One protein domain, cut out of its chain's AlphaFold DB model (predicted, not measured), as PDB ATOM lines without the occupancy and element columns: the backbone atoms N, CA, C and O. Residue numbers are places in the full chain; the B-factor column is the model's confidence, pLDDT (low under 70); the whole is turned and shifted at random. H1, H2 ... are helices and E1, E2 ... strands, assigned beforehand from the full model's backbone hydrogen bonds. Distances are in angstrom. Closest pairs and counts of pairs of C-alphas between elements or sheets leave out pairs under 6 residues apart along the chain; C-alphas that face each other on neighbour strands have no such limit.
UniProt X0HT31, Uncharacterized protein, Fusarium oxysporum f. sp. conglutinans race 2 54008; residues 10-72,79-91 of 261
ATOM      1  N   LEU A  10     255.730 174.318 248.080       87.56
ATOM      2  CA  LEU A  10     255.915 173.787 249.424       87.56
ATOM      3  C   LEU A  10     254.565 173.518 250.087       87.56
ATOM      4  O   LEU A  10     253.680 174.373 250.082       87.56
ATOM      5  N   ILE A  11     254.428 172.346 250.702       86.38
ATOM      6  CA  ILE A  11     253.286 171.997 251.555       86.38
ATOM      7  C   ILE A  11     253.753 171.701 252.975       86.38
ATOM      8  O   ILE A  11     254.878 171.228 253.156       86.38
ATOM      9  N   PRO A  12     252.900 171.909 253.990       87.19
ATOM     10  CA  PRO A  12     253.224 171.512 255.347       87.19
ATOM     11  C   PRO A  12     253.623 170.034 255.455       87.19
ATOM     12  O   PRO A  12     252.960 169.158 254.893       87.19
ATOM     13  N   SER A  13     254.686 169.732 256.204       85.25
ATOM     14  CA  SER A  13     255.279 168.384 256.252       85.25
ATOM     15  C   SER A  13     254.326 167.306 256.784       85.25
ATOM     16  O   SER A  13     254.479 166.136 256.441       85.25
ATOM     17  N   PHE A  14     253.323 167.687 257.584       83.62
ATOM     18  CA  PHE A  14     252.302 166.777 258.120       83.62
ATOM     19  C   PHE A  14     251.222 166.377 257.100       83.62
ATOM     20  O   PHE A  14     250.400 165.505 257.392       83.62
ATOM     21  N   ILE A  15     251.187 166.999 255.914       83.44
ATOM     22  CA  ILE A  15     250.237 166.641 254.859       83.44
ATOM     23  C   ILE A  15     250.687 165.343 254.176       83.44
ATOM     24  O   ILE A  15     251.831 165.201 253.722       83.44
ATOM     25  N   LYS A  16     249.757 164.386 254.103       82.88
ATOM     26  CA  LYS A  16     249.935 163.132 253.367       82.88
ATOM     27  C   LYS A  16     249.850 163.402 251.866       82.88
ATOM     28  O   LYS A  16     249.007 164.177 251.429       82.88
ATOM     29  N   GLU A  17     250.731 162.762 251.107       79.38
ATOM     30  CA  GLU A  17     250.738 162.828 249.646       79.38
ATOM     31  C   GLU A  17     249.974 161.636 249.049       79.38
ATOM     32  O   GLU A  17     250.030 160.547 249.631       79.38
ATOM     33  N   PRO A  18     249.294 161.808 247.900       77.06
ATOM     34  CA  PRO A  18     249.152 163.050 247.129       77.06
ATOM     35  C   PRO A  18     248.228 164.069 247.816       77.06
ATOM     36  O   PRO A  18     247.371 163.707 248.618       77.06
ATOM     37  N   VAL A  19     248.412 165.359 247.523       78.94
ATOM     38  CA  VAL A  19     247.556 166.417 248.084       78.94
ATOM     39  C   VAL A  19     246.154 166.293 247.490       78.94
ATOM     40  O   VAL A  19     245.948 166.561 246.307       78.94
ATOM     41  N   GLU A  20     245.189 165.894 248.313       76.56
ATOM     42  CA  GLU A  20     243.805 165.699 247.883       76.56
ATOM     43  C   GLU A  20     242.917 166.916 248.157       76.56
ATOM     44  O   GLU A  20     243.051 167.646 249.146       76.56
ATOM     45  N   VAL A  21     241.941 167.117 247.272       74.44
ATOM     46  CA  VAL A  21     240.938 168.173 247.402       74.44
ATOM     47  C   VAL A  21     239.939 167.801 248.499       74.44
ATOM     48  O   VAL A  21     238.968 167.091 248.256       74.44
ATOM     49  N   ALA A  22     240.124 168.332 249.707       69.75
ATOM     50  CA  ALA A  22     239.174 168.101 250.800       69.75
ATOM     51  C   ALA A  22     237.836 168.852 250.623       69.75
ATOM     52  O   ALA A  22     236.795 168.403 251.104       69.75
ATOM     53  N   ARG A  23     237.839 170.034 249.986       71.94
ATOM     54  CA  ARG A  23     236.661 170.907 249.821       71.94
ATOM     55  C   ARG A  23     236.668 171.602 248.456       71.94
ATOM     56  O   ARG A  23     237.725 171.899 247.913       71.94
ATOM     57  N   ARG A  24     235.493 171.988 247.934       69.75
ATOM     58  CA  ARG A  24     235.387 172.719 246.645       69.75
ATOM     59  C   ARG A  24     236.300 173.951 246.567       69.75
ATOM     60  O   ARG A  24     236.992 174.129 245.573       69.75
ATOM     61  N   ARG A  25     236.337 174.770 247.627       72.19
ATOM     62  CA  ARG A  25     237.199 175.966 247.686       72.19
ATOM     63  C   ARG A  25     238.692 175.619 247.683       72.19
ATOM     64  O   ARG A  25     239.458 176.315 247.033       72.19
ATOM     65  N   SER A  26     239.104 174.538 248.354       77.00
ATOM     66  CA  SER A  26     240.510 174.109 248.341       77.00
ATOM     67  C   SER A  26     240.914 173.524 246.986       77.00
ATOM     68  O   SER A  26     242.065 173.655 246.597       77.00
ATOM     69  N   GLY A  27     239.969 172.948 246.235       79.31
ATOM     70  CA  GLY A  27     240.202 172.487 244.864       79.31
ATOM     71  C   GLY A  27     240.523 173.626 243.902       79.31
ATOM     72  O   GLY A  27     241.459 173.512 243.123       79.31
ATOM     73  N   MET A  28     239.814 174.754 244.010       80.75
ATOM     74  CA  MET A  28     240.135 175.947 243.216       80.75
ATOM     75  C   MET A  28     241.554 176.450 243.500       80.75
ATOM     76  O   MET A  28     242.294 176.727 242.566       80.75
ATOM     77  N   VAL A  29     241.949 176.503 244.777       85.62
ATOM     78  CA  VAL A  29     243.298 176.933 245.177       85.62
ATOM     79  C   VAL A  29     244.368 175.982 244.643       85.62
ATOM     80  O   VAL A  29     245.363 176.441 244.096       85.62
ATOM     81  N   LEU A  30     244.163 174.666 244.755       85.75
ATOM     82  CA  LEU A  30     245.109 173.678 244.229       85.75
ATOM     83  C   LEU A  30     245.227 173.749 242.703       85.75
ATOM     84  O   LEU A  30     246.337 173.656 242.189       85.75
ATOM     85  N   ASN A  31     244.124 173.994 241.993       85.56
ATOM     86  CA  ASN A  31     244.150 174.202 240.547       85.56
ATOM     87  C   ASN A  31     244.934 175.468 240.173       85.56
ATOM     88  O   ASN A  31     245.797 175.406 239.305       85.56
ATOM     89  N   SER A  32     244.701 176.593 240.856       86.62
ATOM     90  CA  SER A  32     245.453 177.831 240.612       86.62
ATOM     91  C   SER A  32     246.942 177.685 240.936       86.62
ATOM     92  O   SER A  32     247.784 178.195 240.204       86.62
ATOM     93  N   LEU A  33     247.291 176.966 242.008       88.69
ATOM     94  CA  LEU A  33     248.685 176.660 242.338       88.69
ATOM     95  C   LEU A  33     249.325 175.752 241.282       88.69
ATOM     96  O   LEU A  33     250.467 175.986 240.889       88.69
ATOM     97  N   TYR A  34     248.591 174.751 240.793       88.00
ATOM     98  CA  TYR A  34     249.037 173.915 239.685       88.00
ATOM     99  C   TYR A  34     249.308 174.765 238.435       88.00
ATOM    100  O   TYR A  34     250.409 174.694 237.892       88.00
ATOM    101  N   GLU A  35     248.372 175.626 238.027       87.88
ATOM    102  CA  GLU A  35     248.549 176.546 236.893       87.88
ATOM    103  C   GLU A  35     249.779 177.447 237.070       87.88
ATOM    104  O   GLU A  35     250.583 177.586 236.148       87.88
ATOM    105  N   LEU A  36     249.977 178.000 238.269       86.81
ATOM    106  CA  LEU A  36     251.105 178.876 238.573       86.81
ATOM    107  C   LEU A  36     252.450 178.139 238.535       86.81
ATOM    108  O   LEU A  36     253.419 178.678 238.009       86.81
ATOM    109  N   SER A  37     252.519 176.897 239.029       87.19
ATOM    110  CA  SER A  37     253.751 176.094 238.932       87.19
ATOM    111  C   SER A  37     254.163 175.790 237.492       87.19
ATOM    112  O   SER A  37     255.354 175.645 237.222       87.19
ATOM    113  N   HIS A  38     253.203 175.774 236.566       86.38
ATOM    114  CA  HIS A  38     253.424 175.546 235.138       86.38
ATOM    115  C   HIS A  38     253.512 176.848 234.328       86.38
ATOM    116  O   HIS A  38     253.592 176.803 233.097       86.38
ATOM    117  N   ALA A  39     253.515 178.014 234.980       85.31
ATOM    118  CA  ALA A  39     253.679 179.283 234.292       85.31
ATOM    119  C   ALA A  39     255.074 179.362 233.652       85.31
ATOM    120  O   ALA A  39     256.097 179.228 234.318       85.31
ATOM    121  N   THR A  40     255.126 179.620 232.345       83.94
ATOM    122  CA  THR A  40     256.391 179.738 231.602       83.94
ATOM    123  C   THR A  40     256.874 181.178 231.478       83.94
ATOM    124  O   THR A  40     258.018 181.414 231.097       83.94
ATOM    125  N   ASN A  41     256.007 182.152 231.765       83.12
ATOM    126  CA  ASN A  41     256.265 183.572 231.568       83.12
ATOM    127  C   ASN A  41     255.901 184.355 232.828       83.12
ATOM    128  O   ASN A  41     254.806 184.203 233.364       83.12
ATOM    129  N   LEU A  42     256.802 185.243 233.242       82.00
ATOM    130  CA  LEU A  42     256.573 186.196 234.324       82.00
ATOM    131  C   LEU A  42     256.726 187.624 233.795       82.00
ATOM    132  O   LEU A  42     257.712 187.947 233.115       82.00
ATOM    133  N   SER A  43     255.758 188.468 234.142       83.44
ATOM    134  CA  SER A  43     255.759 189.905 233.874       83.44
ATOM    135  C   SER A  43     255.781 190.643 235.205       83.44
ATOM    136  O   SER A  43     254.905 190.436 236.038       83.44
ATOM    137  N   ILE A  44     256.790 191.486 235.404       83.88
ATOM    138  CA  ILE A  44     256.948 192.296 236.612       83.88
ATOM    139  C   ILE A  44     256.653 193.737 236.215       83.88
ATOM    140  O   ILE A  44     257.263 194.255 235.281       83.88
ATOM    141  N   TYR A  45     255.701 194.361 236.903       85.44
ATOM    142  CA  TYR A  45     255.403 195.774 236.724       85.44
ATOM    143  C   TYR A  45     256.264 196.595 237.681       85.44
ATOM    144  O   TYR A  45     256.277 196.334 238.883       85.44
ATOM    145  N   ILE A  46     256.975 197.579 237.141       82.75
ATOM    146  CA  ILE A  46     257.793 198.510 237.914       82.75
ATOM    147  C   ILE A  46     257.186 199.897 237.731       82.75
ATOM    148  O   ILE A  46     256.897 200.305 236.608       82.75
ATOM    149  N   LEU A  47     256.962 200.603 238.839       87.19
ATOM    150  CA  LEU A  47     256.463 201.975 238.808       87.19
ATOM    151  C   LEU A  47     257.509 202.901 238.181       87.19
ATOM    152  O   LEU A  47     258.693 202.806 238.500       87.19
ATOM    153  N   ASP A  48     257.052 203.840 237.355       81.75
ATOM    154  CA  ASP A  48     257.906 204.785 236.617       81.75
ATOM    155  C   ASP A  48     258.790 205.647 237.541       81.75
ATOM    156  O   ASP A  48     259.913 206.003 237.210       81.75
ATOM    157  N   SER A  49     258.331 205.915 238.767       88.44
ATOM    158  CA  SER A  49     259.096 206.654 239.778       88.44
ATOM    159  C   SER A  49     260.190 205.839 240.479       88.44
ATOM    160  O   SER A  49     260.965 206.409 241.243       88.44
ATOM    161  N   SER A  50     260.233 204.515 240.293       87.06
ATOM    162  CA  SER A  50     261.101 203.623 241.080       87.06
ATOM    163  C   SER A  50     262.479 203.401 240.470       87.06
ATOM    164  O   SER A  50     263.418 203.093 241.200       87.06
ATOM    165  N   LEU A  51     262.610 203.529 239.149       85.81
ATOM    166  CA  LEU A  51     263.865 203.329 238.428       85.81
ATOM    167  C   LEU A  51     264.036 204.423 237.383       85.81
ATOM    168  O   LEU A  51     263.074 204.823 236.735       85.81
ATOM    169  N   SER A  52     265.272 204.872 237.169       89.31
ATOM    170  CA  SER A  52     265.562 205.743 236.032       89.31
ATOM    171  C   SER A  52     265.523 204.960 234.713       89.31
ATOM    172  O   SER A  52     265.735 203.744 234.675       89.31
ATOM    173  N   SER A  53     265.312 205.669 233.600       88.56
ATOM    174  CA  SER A  53     265.369 205.088 232.248       88.56
ATOM    175  C   SER A  53     266.691 204.350 231.991       88.56
ATOM    176  O   SER A  53     266.696 203.259 231.423       88.56
ATOM    177  N   ASP A  54     267.811 204.900 232.469       90.31
ATOM    178  CA  ASP A  54     269.136 204.288 232.316       90.31
ATOM    179  C   ASP A  54     269.253 202.965 233.086       90.31
ATOM    180  O   ASP A  54     269.838 202.004 232.587       90.31
ATOM    181  N   GLN A  55     268.651 202.876 234.278       89.88
ATOM    182  CA  GLN A  55     268.613 201.642 235.067       89.88
ATOM    183  C   GLN A  55     267.739 200.576 234.405       89.88
ATOM    184  O   GLN A  55     268.135 199.413 234.341       89.88
ATOM    185  N   LEU A  56     266.574 200.959 233.874       87.00
ATOM    186  CA  LEU A  56     265.713 200.047 233.118       87.00
ATOM    187  C   LEU A  56     266.424 199.512 231.874       87.00
ATOM    188  O   LEU A  56     266.371 198.309 231.605       87.00
ATOM    189  N   GLN A  57     267.134 200.380 231.151       88.69
ATOM    190  CA  GLN A  57     267.916 199.981 229.988       88.69
ATOM    191  C   GLN A  57     269.055 199.036 230.381       88.69
ATOM    192  O   GLN A  57     269.236 198.018 229.718       88.69
ATOM    193  N   ALA A  58     269.764 199.316 231.480       89.06
ATOM    194  CA  ALA A  58     270.821 198.452 232.006       89.06
ATOM    195  C   ALA A  58     270.302 197.066 232.430       89.06
ATOM    196  O   ALA A  58     270.946 196.050 232.176       89.06
ATOM    197  N   ILE A  59     269.120 197.000 233.049       87.50
ATOM    198  CA  ILE A  59     268.471 195.729 233.392       87.50
ATOM    199  C   ILE A  59     268.071 194.984 232.113       87.50
ATOM    200  O   ILE A  59     268.347 193.793 231.981       87.50
ATOM    201  N   SER A  60     267.456 195.678 231.152       86.12
ATOM    202  CA  SER A  60     267.038 195.105 229.868       86.12
ATOM    203  C   SER A  60     268.217 194.506 229.092       86.12
ATOM    204  O   SER A  60     268.141 193.359 228.641       86.12
ATOM    205  N   THR A  61     269.340 195.225 229.003       88.81
ATOM    206  CA  THR A  61     270.565 194.724 228.364       88.81
ATOM    207  C   THR A  61     271.168 193.557 229.140       88.81
ATOM    208  O   THR A  61     271.471 192.534 228.532       88.81
ATOM    209  N   ALA A  62     271.244 193.629 230.473       86.12
ATOM    210  CA  ALA A  62     271.740 192.525 231.298       86.12
ATOM    211  C   ALA A  62     270.908 191.235 231.136       86.12
ATOM    212  O   ALA A  62     271.463 190.131 231.148       86.12
ATOM    213  N   ILE A  63     269.587 191.355 230.946       84.19
ATOM    214  CA  ILE A  63     268.694 190.227 230.638       84.19
ATOM    215  C   ILE A  63     268.974 189.681 229.236       84.19
ATOM    216  O   ILE A  63     269.135 188.468 229.075       84.19
ATOM    217  N   ALA A  64     269.028 190.556 228.227       84.81
ATOM    218  CA  ALA A  64     269.248 190.175 226.831       84.81
ATOM    219  C   ALA A  64     270.602 189.473 226.636       84.81
ATOM    220  O   ALA A  64     270.686 188.442 225.966       84.81
ATOM    221  N   GLU A  65     271.641 189.980 227.297       87.75
ATOM    222  CA  GLU A  65     273.004 189.447 227.274       87.75
ATOM    223  C   GLU A  65     273.214 188.279 228.252       87.75
ATOM    224  O   GLU A  65     274.314 187.737 228.346       87.75
ATOM    225  N   ARG A  66     272.162 187.852 228.970       77.06
ATOM    226  CA  ARG A  66     272.192 186.755 229.956       77.06
ATOM    227  C   ARG A  66     273.279 186.931 231.028       77.06
ATOM    228  O   ARG A  66     273.812 185.945 231.536       77.06
ATOM    229  N   GLN A  67     273.591 188.175 231.382       81.12
ATOM    230  CA  GLN A  67     274.591 188.500 232.402       81.12
ATOM    231  C   GLN A  67     274.055 188.352 233.829       81.12
ATOM    232  O   GLN A  67     274.838 188.282 234.777       81.12
ATOM    233  N   LEU A  68     272.730 188.279 233.994       75.75
ATOM    234  CA  LEU A  68     272.111 187.996 235.283       75.75
ATOM    235  C   LEU A  68     272.518 186.596 235.746       75.75
ATOM    236  O   LEU A  68     272.057 185.582 235.217       75.75
ATOM    237  N   ARG A  69     273.399 186.544 236.744       67.12
ATOM    238  CA  ARG A  69     273.721 185.296 237.428       67.12
ATOM    239  C   ARG A  69     272.581 184.978 238.392       67.12
ATOM    240  O   ARG A  69     272.180 185.872 239.141       67.12
ATOM    241  N   PRO A  70     272.074 183.734 238.412       65.50
ATOM    242  CA  PRO A  70     271.320 183.263 239.561       65.50
ATOM    243  C   PRO A  70     272.160 183.553 240.803       65.50
ATOM    244  O   PRO A  70     273.372 183.310 240.791       65.50
ATOM    245  N   VAL A  71     271.544 184.092 241.855       60.25
ATOM    246  CA  VAL A  71     272.166 184.051 243.180       60.25
ATOM    247  C   VAL A  71     272.477 182.573 243.404       60.25
ATOM    248  O   VAL A  71     271.549 181.783 243.332       60.25
ATOM    249  N   ALA A  72     273.758 182.207 243.510       53.59
ATOM    250  CA  ALA A  72     274.251 180.830 243.577       53.59
ATOM    251  C   ALA A  72     274.787 180.558 244.996       53.59
ATOM    252  O   ALA A  72     275.602 181.330 245.494       53.59
ATOM    253  N   SER A  79     262.853 175.017 251.137       68.94
ATOM    254  CA  SER A  79     262.552 174.264 252.363       68.94
ATOM    255  C   SER A  79     263.426 174.674 253.555       68.94
ATOM    256  O   SER A  79     262.991 174.563 254.704       68.94
ATOM    257  N   ARG A  80     264.623 175.230 253.322       74.94
ATOM    258  CA  ARG A  80     265.482 175.788 254.381       74.94
ATOM    259  C   ARG A  80     264.926 177.063 255.002       74.94
ATOM    260  O   ARG A  80     265.268 177.346 256.145       74.94
ATOM    261  N   MET A  81     264.023 177.776 254.320       77.12
ATOM    262  CA  MET A  81     263.295 178.908 254.919       77.12
ATOM    263  C   MET A  81     262.496 178.487 256.161       77.12
ATOM    264  O   MET A  81     262.203 179.316 257.015       77.12
ATOM    265  N   PHE A  82     262.180 177.196 256.282       76.56
ATOM    266  CA  PHE A  82     261.516 176.599 257.438       76.56
ATOM    267  C   PHE A  82     262.497 175.810 258.316       76.56
ATOM    268  O   PHE A  82     262.123 174.812 258.918       76.56
ATOM    269  N   SER A  83     263.782 176.173 258.353       71.50
ATOM    270  CA  SER A  83     264.812 175.449 259.121       71.50
ATOM    271  C   SER A  83     264.918 173.953 258.767       71.50
ATOM    272  O   SER A  83     265.335 173.142 259.592       71.50
ATOM    273  N   GLY A  84     264.494 173.561 257.557       66.94
ATOM    274  CA  GLY A  84     264.407 172.158 257.131       66.94
ATOM    275  C   GLY A  84     263.276 171.352 257.790       66.94
ATOM    276  O   GLY A  84     263.215 170.137 257.616       66.94
ATOM    277  N   SER A  85     262.379 171.999 258.542       70.56
ATOM    278  CA  SER A  85     261.281 171.373 259.278       70.56
ATOM    279  C   SER A  85     260.002 172.204 259.178       70.56
ATOM    280  O   SER A  85     259.936 173.336 259.637       70.56
ATOM    281  N   GLY A  86     258.931 171.620 258.647       79.44
ATOM    282  CA  GLY A  86     257.601 172.239 258.655       79.44
ATOM    283  C   GLY A  86     256.982 172.362 257.274       79.44
ATOM    284  O   GLY A  86     255.761 172.261 257.175       79.44
ATOM    285  N   ALA A  87     257.795 172.465 256.220       83.81
ATOM    286  CA  ALA A  87     257.337 172.358 254.843       83.81
ATOM    287  C   ALA A  87     258.253 171.450 254.012       83.81
ATOM    288  O   ALA A  87     259.454 171.366 254.257       83.81
ATOM    289  N   LYS A  88     257.674 170.757 253.032       85.56
ATOM    290  CA  LYS A  88     258.375 169.886 252.082       85.56
ATOM    291  C   LYS A  88     257.961 170.223 250.645       85.56
ATOM    292  O   LYS A  88     256.816 170.645 250.446       85.56
ATOM    293  N   PRO A  89     258.855 170.055 249.656       84.50
ATOM    294  CA  PRO A  89     258.506 170.246 248.257       84.50
ATOM    295  C   PRO A  89     257.534 169.158 247.811       84.50
ATOM    296  O   PRO A  89     257.649 168.003 248.219       84.50
ATOM    297  N   THR A  90     256.568 169.528 246.980       83.88
ATOM    298  CA  THR A  90     255.601 168.584 246.419       83.88
ATOM    299  C   THR A  90     255.266 168.923 244.974       83.88
ATOM    300  O   THR A  90     255.404 170.066 244.533       83.88
ATOM    301  N   THR A  91     254.778 167.923 244.249       84.19
ATOM    302  CA  THR A  91     254.202 168.085 242.915       84.19
ATOM    303  C   THR A  91     252.692 167.957 243.033       84.19
ATOM    304  O   THR A  91     252.181 166.926 243.471       84.19
TER     305      THR A  91
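What this domain is: This is residues 10 to 72 and 79 to 91 of the 261 residues of an uncharacterized protein of Fusarium oxysporum f. sp. conglutinans race 2 54008 (UniProt X0HT31). The model is an open, strung-out chain: helix H1 and the small strand pair E1 and E2, with short H3 near it, are at one end, helix H2 at the other, and the unnamed stretch 38 to 52 joins H1 to H2. The middle is loose, and no helix touches another helix. The printed part has 76 residues in the order E1, H1, H2, H3, E2, with 37 of them in named elements, under half; the class is mostly helix, and the two-strand sheet, E1 - E2, is antiparallel. It is extended, with a radius of gyration of the C-alphas of 18.6 A, and elongated, spanning 50 by 30 by 23 A.

Where its parts are: E1 is residues 10 to 12, 6.9 A long, beginning at C-alpha 10 (255.915, 173.787, 249.424). H1 is residues 24 to 37, 20.2 A. H2 is residues 53 to 64, 16.3 A, beginning at C-alpha 53 (265.369, 205.088, 232.248). H3 is residues 79 to 82, 5.7 A. E2 is residues 87 to 90, 9.4 A, ending at C-alpha 90 (255.601, 168.584, 246.419).

How they stand to each other: E1 and E2 are antiparallel neighbours at 129 degrees, with N 11 and O 88 2.9 A apart and N 88 and O 11 2.8 A apart, within hydrogen-bond range. The closest C-alphas of H3 and E2, Ser 79 and Lys 88, are 6.1 A apart. H1 and H2 are apart. In H1 and H2 every O i to N i+4 pair is within hydrogen-bond range; H3 is too short for one.

The domain as a whole: The C-alphas farthest apart, Ala 22 and Asp 54, are 50.5 A apart. Residues 73 to 78 are not printed, with 16.0 A between C-alphas 72 and 79. The links E1 to H1 and H1 to H2 are long; H3 to E2 is tight. Mean pLDDT of the printed part is 81.4; residues 22, 24, 69 to 72, 79 and 84 are under 70.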